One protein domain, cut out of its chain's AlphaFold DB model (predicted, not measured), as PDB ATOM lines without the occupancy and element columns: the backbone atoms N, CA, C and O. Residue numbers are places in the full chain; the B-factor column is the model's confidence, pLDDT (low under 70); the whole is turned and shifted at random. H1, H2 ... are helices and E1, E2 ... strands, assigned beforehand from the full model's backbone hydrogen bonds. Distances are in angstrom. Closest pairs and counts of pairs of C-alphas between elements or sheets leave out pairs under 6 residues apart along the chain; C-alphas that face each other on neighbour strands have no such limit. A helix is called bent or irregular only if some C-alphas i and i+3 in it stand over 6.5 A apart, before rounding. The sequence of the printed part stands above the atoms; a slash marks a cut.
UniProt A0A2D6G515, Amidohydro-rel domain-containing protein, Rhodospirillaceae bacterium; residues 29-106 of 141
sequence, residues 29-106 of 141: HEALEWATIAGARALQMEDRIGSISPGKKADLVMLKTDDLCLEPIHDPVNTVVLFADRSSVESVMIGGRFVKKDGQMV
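This is residues 29 to 106 of the 141 residues of the protein "Amidohydro-rel domain-containing protein" of Rhodospirillaceae bacterium (UniProt A0A2D6G515). A small antiparallel sheet makes one side, and helices H1 and H2 stand off it on the other, meeting near their first residues as a corner; long loops run between. The 78 printed residues hold H1, E1, H2, E2, E3 in that order, sheet order E1, E2, E3. The class is mixed, with under half of the residues in named elements. The whole is only just compact, close to loose: radius of gyration of the C-alphas 13.4 A, spans 37 by 31 by 19 A.

H1, residues 29 to 42, begins at C-alpha (79.152, 130.442, 112.626) and measures 17.4 A; it is irregular, but only just: C-alphas 35 and 38 are 6.9 A apart. E1 is 60 to 63, H2 76 to 83, E2 89 to 94, 14.1 A. E3, 97 to 101, ends at C-alpha (97.077, 111.139, 111.412).

H1 touches H2 with residues 29 to 32 alone, about perpendicular at 84 degrees; the closest C-alphas, His 29 and Val 77, are 6.4 A apart. Neither helix is on the sheet. E1 and E2 are antiparallel, with N 62 and O 91 at 2.9 A, within hydrogen-bond range. E2 and E3 form a hairpin, with N 92 and O 100 at 2.9 A. Every O i to N i+4 pair is within range in H2, 8 of 10 in H1.

The C-alphas farthest apart, Gln 44 and Leu 68, are 37.6 A apart. The printed part has no cut. Links H1 to E1 and E1 to H2 are long. No printed residue is under 70 in pLDDT.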
ATOM      1  N   HIS A  29      78.017 129.676 112.111       93.56
ATOM      2  CA  HIS A  29      79.152 130.442 112.626       93.56
ATOM      3  C   HIS A  29      79.157 130.548 114.154       93.56
ATOM      4  O   HIS A  29      80.188 130.285 114.771       93.56
ATOM      5  N   GLU A  30      78.021 130.879 114.770       94.19
ATOM      6  CA  GLU A  30      77.901 130.926 116.234       94.19
ATOM      7  C   GLU A  30      78.136 129.547 116.855       94.19
ATOM      8  O   GLU A  30      78.884 129.428 117.825       94.19
ATOM      9  N   ALA A  31      77.577 128.487 116.263       95.19
ATOM     10  CA  ALA A  31      77.798 127.123 116.732       95.19
ATOM     11  C   ALA A  31      79.286 126.720 116.667       95.19
ATOM     12  O   ALA A  31      79.815 126.128 117.615       95.19
ATOM     13  N   LEU A  32      79.988 127.075 115.584       96.06
ATOM     14  CA  LEU A  32      81.425 126.836 115.453       96.06
ATOM     15  C   LEU A  32      82.238 127.681 116.448       96.06
ATOM     16  O   LEU A  32      83.221 127.190 117.011       96.06
ATOM     17  N   GLU A  33      81.823 128.922 116.715       97.19
ATOM     18  CA  GLU A  33      82.444 129.780 117.731       97.19
ATOM     19  C   GLU A  33      82.322 129.157 119.131       97.19
ATOM     20  O   GLU A  33      83.320 129.071 119.858       97.19
ATOM     21  N   TRP A  34      81.134 128.658 119.493       97.12
ATOM     22  CA  TRP A  34      80.873 127.953 120.755       97.12
ATOM     23  C   TRP A  34      81.756 126.723 120.928       97.12
ATOM     24  O   TRP A  34      82.333 126.524 121.997       97.12
ATOM     25  N   ALA A  35      81.923 125.940 119.863       96.44
ATOM     26  CA  ALA A  35      82.769 124.752 119.869       96.44
ATOM     27  C   ALA A  35      84.278 125.061 119.961       96.44
ATOM     28  O   ALA A  35      85.068 124.151 120.222       96.44
ATOM     29  N   THR A  36      84.700 126.314 119.745       97.94
ATOM     30  CA  THR A  36      86.116 126.697 119.639       97.94
ATOM     31  C   THR A  36      86.487 127.849 120.580       97.94
ATOM     32  O   THR A  36      86.762 127.622 121.761       97.94
ATOM     33  N   ILE A  37      86.540 129.088 120.088       98.38
ATOM     34  CA  ILE A  37      87.068 130.233 120.834       98.38
ATOM     35  C   ILE A  37      86.184 130.616 122.020       98.38
ATOM     36  O   ILE A  37      86.718 130.972 123.068       98.38
ATOM     37  N   ALA A  38      84.859 130.503 121.917       98.25
ATOM     38  CA  ALA A  38      83.988 130.795 123.051       98.25
ATOM     39  C   ALA A  38      84.105 129.717 124.144       98.25
ATOM     40  O   ALA A  38      84.131 130.060 125.324       98.25
ATOM     41  N   GLY A  39      84.317 128.447 123.776       98.12
ATOM     42  CA  GLY A  39      84.694 127.395 124.725       98.12
ATOM     43  C   GLY A  39      86.035 127.673 125.416       98.12
ATOM     44  O   GLY A  39      86.160 127.503 126.628       98.12
ATOM     45  N   ALA A  40      87.028 128.179 124.678       98.38
ATOM     46  CA  ALA A  40      88.304 128.597 125.261       98.38
ATOM     47  C   ALA A  40      88.143 129.777 126.236       98.38
ATOM     48  O   ALA A  40      88.716 129.729 127.323       98.38
ATOM     49  N   ARG A  41      87.328 130.786 125.892       98.56
ATOM     50  CA  ARG A  41      86.989 131.918 126.779       98.56
ATOM     51  C   ARG A  41      86.288 131.452 128.055       98.56
ATOM     52  O   ARG A  41      86.634 131.894 129.144       98.56
ATOM     53  N   ALA A  42      85.346 130.514 127.942       98.44
ATOM     54  CA  ALA A  42      84.650 129.946 129.099       98.44
ATOM     55  C   ALA A  42      85.609 129.243 130.080       98.44
ATOM     56  O   ALA A  42      85.340 129.193 131.279       98.44
ATOM     57  N   LEU A  43      86.736 128.731 129.579       98.12
ATOM     58  CA  LEU A  43      87.793 128.099 130.369       98.12
ATOM     59  C   LEU A  43      88.948 129.049 130.734       98.12
ATOM     60  O   LEU A  43      89.922 128.586 131.327       98.12
ATOM     61  N   GLN A  44      88.870 130.342 130.392       98.44
ATOM     62  CA  GLN A  44      89.956 131.324 130.567       98.44
ATOM     63  C   GLN A  44      91.270 130.888 129.888       98.44
ATOM     64  O   GLN A  44      92.373 131.009 130.431       98.44
ATOM     65  N   MET A  45      91.152 130.280 128.707       98.38
ATOM     66  CA  MET A  45      92.261 129.753 127.910       98.38
ATOM     67  C   MET A  45      92.333 130.372 126.510       98.38
ATOM     68  O   MET A  45      93.096 129.894 125.666       98.38
ATOM     69  N   GLU A  46      91.562 131.420 126.243       98.25
ATOM     70  CA  GLU A  46      91.480 132.095 124.954       98.25
ATOM     71  C   GLU A  46      92.836 132.601 124.464       98.25
ATOM     72  O   GLU A  46      93.083 132.530 123.270       98.25
ATOM     73  N   ASP A  47      93.766 132.989 125.336       98.12
ATOM     74  CA  ASP A  47      95.118 133.404 124.929       98.12
ATOM     75  C   ASP A  47      96.004 132.233 124.475       98.12
ATOM     76  O   ASP A  47      97.093 132.426 123.935       98.12
ATOM     77  N   ARG A  48      95.560 130.991 124.696       98.12
ATOM     78  CA  ARG A  48      96.359 129.776 124.487       98.12
ATOM     79  C   ARG A  48      95.795 128.862 123.409       98.12
ATOM     80  O   ARG A  48      96.589 128.196 122.751       98.12
ATOM     81  N   ILE A  49      94.470 128.778 123.270       98.50
ATOM     82  CA  ILE A  49      93.768 127.830 122.385       98.50
ATOM     83  C   ILE A  49      92.509 128.468 121.766       98.50
ATOM     84  O   ILE A  49      92.225 129.649 121.970       98.50
ATOM     85  N   GLY A  50      91.755 127.687 120.988       97.00
ATOM     86  CA  GLY A  50      90.423 128.060 120.496       97.00
ATOM     87  C   GLY A  50      90.401 128.896 119.214       97.00
ATOM     88  O   GLY A  50      89.342 129.044 118.623       97.00
ATOM     89  N   SER A  51      91.540 129.406 118.741       98.19
ATOM     90  CA  SER A  51      91.662 130.005 117.405       98.19
ATOM     91  C   SER A  51      93.024 129.704 116.790       98.19
ATOM     92  O   SER A  51      93.996 129.437 117.499       98.19
ATOM     93  N   ILE A  52      93.106 129.787 115.462       97.88
ATOM     94  CA  ILE A  52      94.366 129.660 114.731       97.88
ATOM     95  C   ILE A  52      94.996 131.050 114.652       97.88
ATOM     96  O   ILE A  52      94.598 131.894 113.851       97.88
ATOM     97  N   SER A  53      95.940 131.328 115.545       97.31
ATOM     98  CA  SER A  53      96.637 132.616 115.615       97.31
ATOM     99  C   SER A  53      98.058 132.411 116.154       97.31
ATOM    100  O   SER A  53      98.251 131.524 116.993       97.31
ATOM    101  N   PRO A  54      99.060 133.191 115.707       97.88
ATOM    102  CA  PRO A  54     100.425 133.075 116.217       97.88
ATOM    103  C   PRO A  54     100.490 133.156 117.748       97.88
ATOM    104  O   PRO A  54      99.771 133.935 118.367       97.88
ATOM    105  N   GLY A  55     101.351 132.339 118.361       97.12
ATOM    106  CA  GLY A  55     101.521 132.266 119.819       97.12
ATOM    107  C   GLY A  55     100.598 131.268 120.533       97.12
ATOM    108  O   GLY A  55     100.947 130.802 121.619       97.12
ATOM    109  N   LYS A  56      99.478 130.863 119.920       98.44
ATOM    110  CA  LYS A  56      98.592 129.821 120.466       98.44
ATOM    111  C   LYS A  56      99.127 128.413 120.207       98.44
ATOM    112  O   LYS A  56      99.950 128.181 119.320       98.44
ATOM    113  N   LYS A  57      98.656 127.440 120.991       98.25
ATOM    114  CA  LYS A  57      98.939 126.020 120.763       98.25
ATOM    115  C   LYS A  57      98.313 125.568 119.444       98.25
ATOM    116  O   LYS A  57      97.190 125.942 119.121       98.25
ATOM    117  N   ALA A  58      99.021 124.696 118.733       98.06
ATOM    118  CA  ALA A  58      98.495 124.004 117.561       98.06
ATOM    119  C   ALA A  58      97.567 122.847 117.985       98.06
ATOM    120  O   ALA A  58      97.942 121.674 117.912       98.06
ATOM    121  N   ASP A  59      96.382 123.214 118.471       98.25
ATOM    122  CA  ASP A  59      95.258 122.315 118.735       98.25
ATOM    123  C   ASP A  59      94.338 122.359 117.506       98.25
ATOM    124  O   ASP A  59      93.520 123.267 117.365       98.25
ATOM    125  N   LEU A  60      94.549 121.433 116.566       98.19
ATOM    126  CA  LEU A  60      93.956 121.472 115.224       98.19
ATOM    127  C   LEU A  60      93.197 120.182 114.917       98.19
ATOM    128  O   LEU A  60      93.676 119.084 115.210       98.19
ATOM    129  N   VAL A  61      92.055 120.321 114.251       97.62
ATOM    130  CA  VAL A  61      91.293 119.220 113.653       97.62
ATOM    131  C   VAL A  61      91.296 119.429 112.143       97.62
ATOM    132  O   VAL A  61      90.937 120.502 111.670       97.62
ATOM    133  N   MET A  62      91.733 118.419 111.394       96.88
ATOM    134  CA  MET A  62      91.785 118.438 109.932       96.88
ATOM    135  C   MET A  62      90.697 117.508 109.405       96.88
ATOM    136  O   MET A  62      90.642 116.339 109.803       96.88
ATOM    137  N   LEU A  63      89.835 118.029 108.539       94.50
ATOM    138  CA  LEU A  63      88.756 117.278 107.906       94.50
ATOM    139  C   LEU A  63      89.120 116.967 106.458       94.50
ATOM    140  O   LEU A  63      89.771 117.776 105.797       94.50
ATOM    141  N   LYS A  64      88.664 115.812 105.978       91.94
ATOM    142  CA  LYS A  64      88.665 115.494 104.554       91.94
ATOM    143  C   LYS A  64      87.743 116.453 103.814       91.94
ATOM    144  O   LYS A  64      86.707 116.840 104.347       91.94
ATOM    145  N   THR A  65      88.107 116.802 102.590       86.94
ATOM    146  CA  THR A  65      87.272 117.632 101.708       86.94
ATOM    147  C   THR A  65      86.711 116.855 100.525       86.94
ATOM    148  O   THR A  65      85.924 117.412  99.777       86.94
ATOM    149  N   ASP A  66      87.124 115.597 100.371       85.94
ATOM    150  CA  ASP A  66      86.811 114.674  99.276       85.94
ATOM    151  C   ASP A  66      85.885 113.525  99.721       85.94
ATOM    152  O   ASP A  66      85.753 112.500  99.051       85.94
ATOM    153  N   ASP A  67      85.261 113.668 100.892       83.69
ATOM    154  CA  ASP A  67      84.275 112.715 101.386       83.69
ATOM    155  C   ASP A  67      82.924 112.961 100.698       83.69
ATOM    156  O   ASP A  67      82.471 114.104 100.594       83.69
ATOM    157  N   LEU A  68      82.246 111.889 100.274       83.56
ATOM    158  CA  LEU A  68      80.926 111.953  99.632       83.56
ATOM    159  C   LEU A  68      79.881 112.679 100.486       83.56
ATOM    160  O   LEU A  68      78.923 113.221  99.945       83.56
ATOM    161  N   CYS A  69      80.039 112.676 101.811       80.88
ATOM    162  CA  CYS A  69      79.137 113.389 102.710       80.88
ATOM    163  C   CYS A  69      79.388 114.906 102.754       80.88
ATOM    164  O   CYS A  69      78.544 115.634 103.272       80.88
ATOM    165  N   LEU A  70      80.528 115.381 102.242       86.94
ATOM    166  CA  LEU A  70      80.943 116.784 102.307       86.94
ATOM    167  C   LEU A  70      81.002 117.466 100.941       86.94
ATOM    168  O   LEU A  70      80.912 118.691 100.883       86.94
ATOM    169  N   GLU A  71      81.143 116.707  99.855       87.38
ATOM    170  CA  GLU A  71      81.177 117.267  98.507       87.38
ATOM    171  C   GLU A  71      79.774 117.531  97.921       87.38
ATOM    172  O   GLU A  71      78.891 116.674  98.014       87.38
ATOM    173  N   PRO A  72      79.570 118.668  97.221       88.12
ATOM    174  CA  PRO A  72      80.492 119.798  97.050       88.12
ATOM    175  C   PRO A  72      80.504 120.753  98.260       88.12
ATOM    176  O   PRO A  72      79.466 121.058  98.847       88.12
ATOM    177  N   ILE A  73      81.677 121.311  98.578       88.88
ATOM    178  CA  ILE A  73      81.824 122.312  99.645       88.88
ATOM    179  C   ILE A  73      81.586 123.713  99.071       88.88
ATOM    180  O   ILE A  73      82.450 124.266  98.390       88.88
ATOM    181  N   HIS A  74      80.420 124.292  99.359       88.44
ATOM    182  CA  HIS A  74      80.096 125.680  99.004       88.44
ATOM    183  C   HIS A  74      80.467 126.667 100.114       88.44
ATOM    184  O   HIS A  74      81.111 127.679  99.847       88.44
ATOM    185  N   ASP A  75      80.106 126.335 101.356       90.31
ATOM    186  CA  ASP A  75      80.482 127.074 102.558       90.31
ATOM    187  C   ASP A  75      81.112 126.094 103.565       90.31
ATOM    188  O   ASP A  75      80.440 125.161 104.018       90.31
ATOM    189  N   PRO A  76      82.394 126.267 103.932       91.44
ATOM    190  CA  PRO A  76      83.081 125.327 104.808       91.44
ATOM    191  C   PRO A  76      82.531 125.314 106.241       91.44
ATOM    192  O   PRO A  76      82.604 124.276 106.893       91.44
ATOM    193  N   VAL A  77      81.981 126.419 106.751       92.88
ATOM    194  CA  VAL A  77      81.421 126.481 108.109       92.88
ATOM    195  C   VAL A  77      80.108 125.715 108.165       92.88
ATOM    196  O   VAL A  77      79.938 124.866 109.042       92.88
ATOM    197  N   ASN A  78      79.221 125.929 107.195       91.31
ATOM    198  CA  ASN A  78      77.994 125.148 107.073       91.31
ATOM    199  C   ASN A  78      78.301 123.665 106.893       91.31
ATOM    200  O   ASN A  78      77.707 122.833 107.577       91.31
ATOM    201  N   THR A  79      79.261 123.330 106.024       92.12
ATOM    202  CA  THR A  79      79.676 121.943 105.805       92.12
ATOM    203  C   THR A  79      80.144 121.281 107.097       92.12
ATOM    204  O   THR A  79      79.692 120.185 107.427       92.12
ATOM    205  N   VAL A  80      81.001 121.952 107.869       93.12
ATOM    206  CA  VAL A  80      81.509 121.432 109.146       93.12
ATOM    207  C   VAL A  80      80.393 121.255 110.173       93.12
ATOM    208  O   VAL A  80      80.349 120.239 110.861       93.12
ATOM    209  N   VAL A  81      79.511 122.240 110.316       93.12
ATOM    210  CA  VAL A  81      78.539 122.269 111.417       93.12
ATOM    211  C   VAL A  81      77.323 121.390 111.139       93.12
ATOM    212  O   VAL A  81      76.798 120.772 112.061       93.12
ATOM    213  N   LEU A  82      76.867 121.339 109.887       90.88
ATOM    214  CA  LEU A  82      75.619 120.671 109.519       90.88
ATOM    215  C   LEU A  82      75.829 119.256 108.972       90.88
ATOM    216  O   LEU A  82      74.935 118.425 109.125       90.88
ATOM    217  N   PHE A  83      76.976 118.977 108.341       90.94
ATOM    218  CA  PHE A  83      77.167 117.739 107.572       90.94
ATOM    219  C   PHE A  83      78.361 116.888 108.016       90.94
ATOM    220  O   PHE A  83      78.319 115.671 107.843       90.94
ATOM    221  N   ALA A  84      79.408 117.475 108.605       92.19
ATOM    222  CA  ALA A  84      80.576 116.702 109.018       92.19
ATOM    223  C   ALA A  84      80.291 115.743 110.175       92.19
ATOM    224  O   ALA A  84      79.592 116.060 111.140       92.19
ATOM    225  N   ASP A  85      80.914 114.567 110.105       91.25
ATOM    226  CA  ASP A  85      80.859 113.571 111.162       91.25
ATOM    227  C   ASP A  85      82.262 113.121 111.604       91.25
ATOM    228  O   ASP A  85      83.304 113.561 111.111       91.25
ATOM    229  N   ARG A  86      82.309 112.239 112.608       91.69
ATOM    230  CA  ARG A  86      83.564 111.756 113.211       91.69
ATOM    231  C   ARG A  86      84.488 111.057 112.206       91.69
ATOM    232  O   ARG A  86      85.698 111.036 112.425       91.69
ATOM    233  N   SER A  87      83.935 110.447 111.162       91.25
ATOM    234  CA  SER A  87      84.659 109.758 110.091       91.25
ATOM    235  C   SER A  87      85.311 110.725 109.099       91.25
ATOM    236  O   SER A  87      86.369 110.398 108.550       91.25
ATOM    237  N   SER A  88      84.762 111.937 108.961       92.88
ATOM    238  CA  SER A  88      85.308 113.005 108.121       92.88
ATOM    239  C   SER A  88      86.598 113.601 108.689       92.88
ATOM    240  O   SER A  88      87.395 114.180 107.954       92.88
ATOM    241  N   VAL A  89      86.850 113.455 109.994       95.31
ATOM    242  CA  VAL A  89      88.113 113.876 110.615       95.31
ATOM    243  C   VAL A  89      89.244 113.004 110.084       95.31
ATOM    244  O   VAL A  89      89.261 111.802 110.335       95.31
ATOM    245  N   GLU A  90      90.243 113.583 109.427       96.12
ATOM    246  CA  GLU A  90      91.424 112.870 108.935       96.12
ATOM    247  C   GLU A  90      92.529 112.830 109.993       96.12
ATOM    248  O   GLU A  90      93.003 111.750 110.368       96.12
ATOM    249  N   SER A  91      92.882 113.999 110.523       97.81
ATOM    250  CA  SER A  91      94.012 114.183 111.433       97.81
ATOM    251  C   SER A  91      93.649 115.111 112.590       97.81
ATOM    252  O   SER A  91      92.801 115.991 112.465       97.81
ATOM    253  N   VAL A  92      94.293 114.909 113.739       98.19
ATOM    254  CA  VAL A  92      94.113 115.726 114.946       98.19
ATOM    255  C   VAL A  92      95.476 115.992 115.571       98.19
ATOM    256  O   VAL A  92      96.229 115.052 115.849       98.19
ATOM    257  N   MET A  93      95.768 117.263 115.832       98.25
ATOM    258  CA  MET A  93      96.932 117.713 116.590       98.25
ATOM    259  C   MET A  93      96.516 118.272 117.947       98.25
ATOM    260  O   MET A  93      95.537 119.005 118.047       98.25
ATOM    261  N   ILE A  94      97.307 117.972 118.977       97.69
ATOM    262  CA  ILE A  94      97.204 118.585 120.305       97.69
ATOM    263  C   ILE A  94      98.580 119.136 120.676       97.69
ATOM    264  O   ILE A  94      99.558 118.391 120.800       97.69
ATOM    265  N   GLY A  95      98.678 120.452 120.831       97.25
ATOM    266  CA  GLY A  95      99.913 121.170 121.117       97.25
ATOM    267  C   GLY A  95     101.001 120.910 120.079       97.25
ATOM    268  O   GLY A  95     102.162 120.767 120.456       97.25
ATOM    269  N   GLY A  96     100.626 120.777 118.802       97.25
ATOM    270  CA  GLY A  96     101.543 120.494 117.692       97.25
ATOM    271  C   GLY A  96     101.966 119.029 117.548       97.25
ATOM    272  O   GLY A  96     102.803 118.720 116.706       97.25
ATOM    273  N   ARG A  97     101.407 118.109 118.345       97.31
ATOM    274  CA  ARG A  97     101.662 116.666 118.220       97.31
ATOM    275  C   ARG A  97     100.443 115.960 117.649       97.31
ATOM    276  O   ARG A  97      99.350 116.088 118.198       97.31
ATOM    277  N   PHE A  98     100.633 115.183 116.586       97.75
ATOM    278  CA  PHE A  98      99.569 114.346 116.040       97.75
ATOM    279  C   PHE A  98      99.160 113.259 117.039       97.75
ATOM    280  O   PHE A  98      99.991 112.482 117.504       97.75
ATOM    281  N   VAL A  99      97.862 113.190 117.327       96.38
ATOM    282  CA  VAL A  99      97.233 112.091 118.083       96.38
ATOM    283  C   VAL A  99      96.382 111.196 117.177       96.38
ATOM    284  O   VAL A  99      96.151 110.026 117.490       96.38
ATOM    285  N   LYS A 100      95.992 111.726 116.016       96.88
ATOM    286  CA  LYS A 100      95.421 111.017 114.873       96.88
ATOM    287  C   LYS A 100      96.062 111.583 113.609       96.88
ATOM    288  O   LYS A 100      96.200 112.802 113.513       96.88
ATOM    289  N   LYS A 101      96.458 110.732 112.671       97.25
ATOM    290  CA  LYS A 101      97.077 111.139 111.412       97.25
ATOM    291  C   LYS A 101      96.656 110.194 110.291       97.25
ATOM    292  O   LYS A 101      96.609 108.987 110.520       97.25
ATOM    293  N   ASP A 102      96.338 110.738 109.119       95.50
ATOM    294  CA  ASP A 102      96.021 109.975 107.903       95.50
ATOM    295  C   ASP A 102      94.908 108.931 108.147       95.50
ATOM    296  O   ASP A 102      95.002 107.755 107.792       95.50
ATOM    297  N   GLY A 103      93.860 109.327 108.881       93.56
ATOM    298  CA  GLY A 103      92.751 108.436 109.236       93.56
ATOM    299  C   GLY A 103      93.003 107.518 110.440       93.56
ATOM    300  O   GLY A 103      92.045 106.962 110.975       93.56
ATOM    301  N   GLN A 104      94.243 107.395 110.921       94.38
ATOM    302  CA  GLN A 104      94.657 106.410 111.926       94.38
ATOM    303  C   GLN A 104      95.035 107.046 113.267       94.38
ATOM    304  O   GLN A 104      95.579 108.146 113.337       94.38
ATOM    305  N   MET A 105      94.776 106.340 114.369       94.81
ATOM    306  CA  MET A 105      95.234 106.776 115.693       94.81
ATOM    307  C   MET A 105      96.753 106.612 115.805       94.81
ATOM    308  O   MET A 105      97.281 105.543 115.515       94.81
ATOM    309  N   VAL A 106      97.447 107.644 116.291       95.88
ATOM    310  CA  VAL A 106      98.901 107.582 116.564       95.88
ATOM    311  C   VAL A 106      99.185 106.847 117.884       95.88
ATOM    312  O   VAL A 106     100.290 106.374 118.138       95.88
TER     313      VAL A 106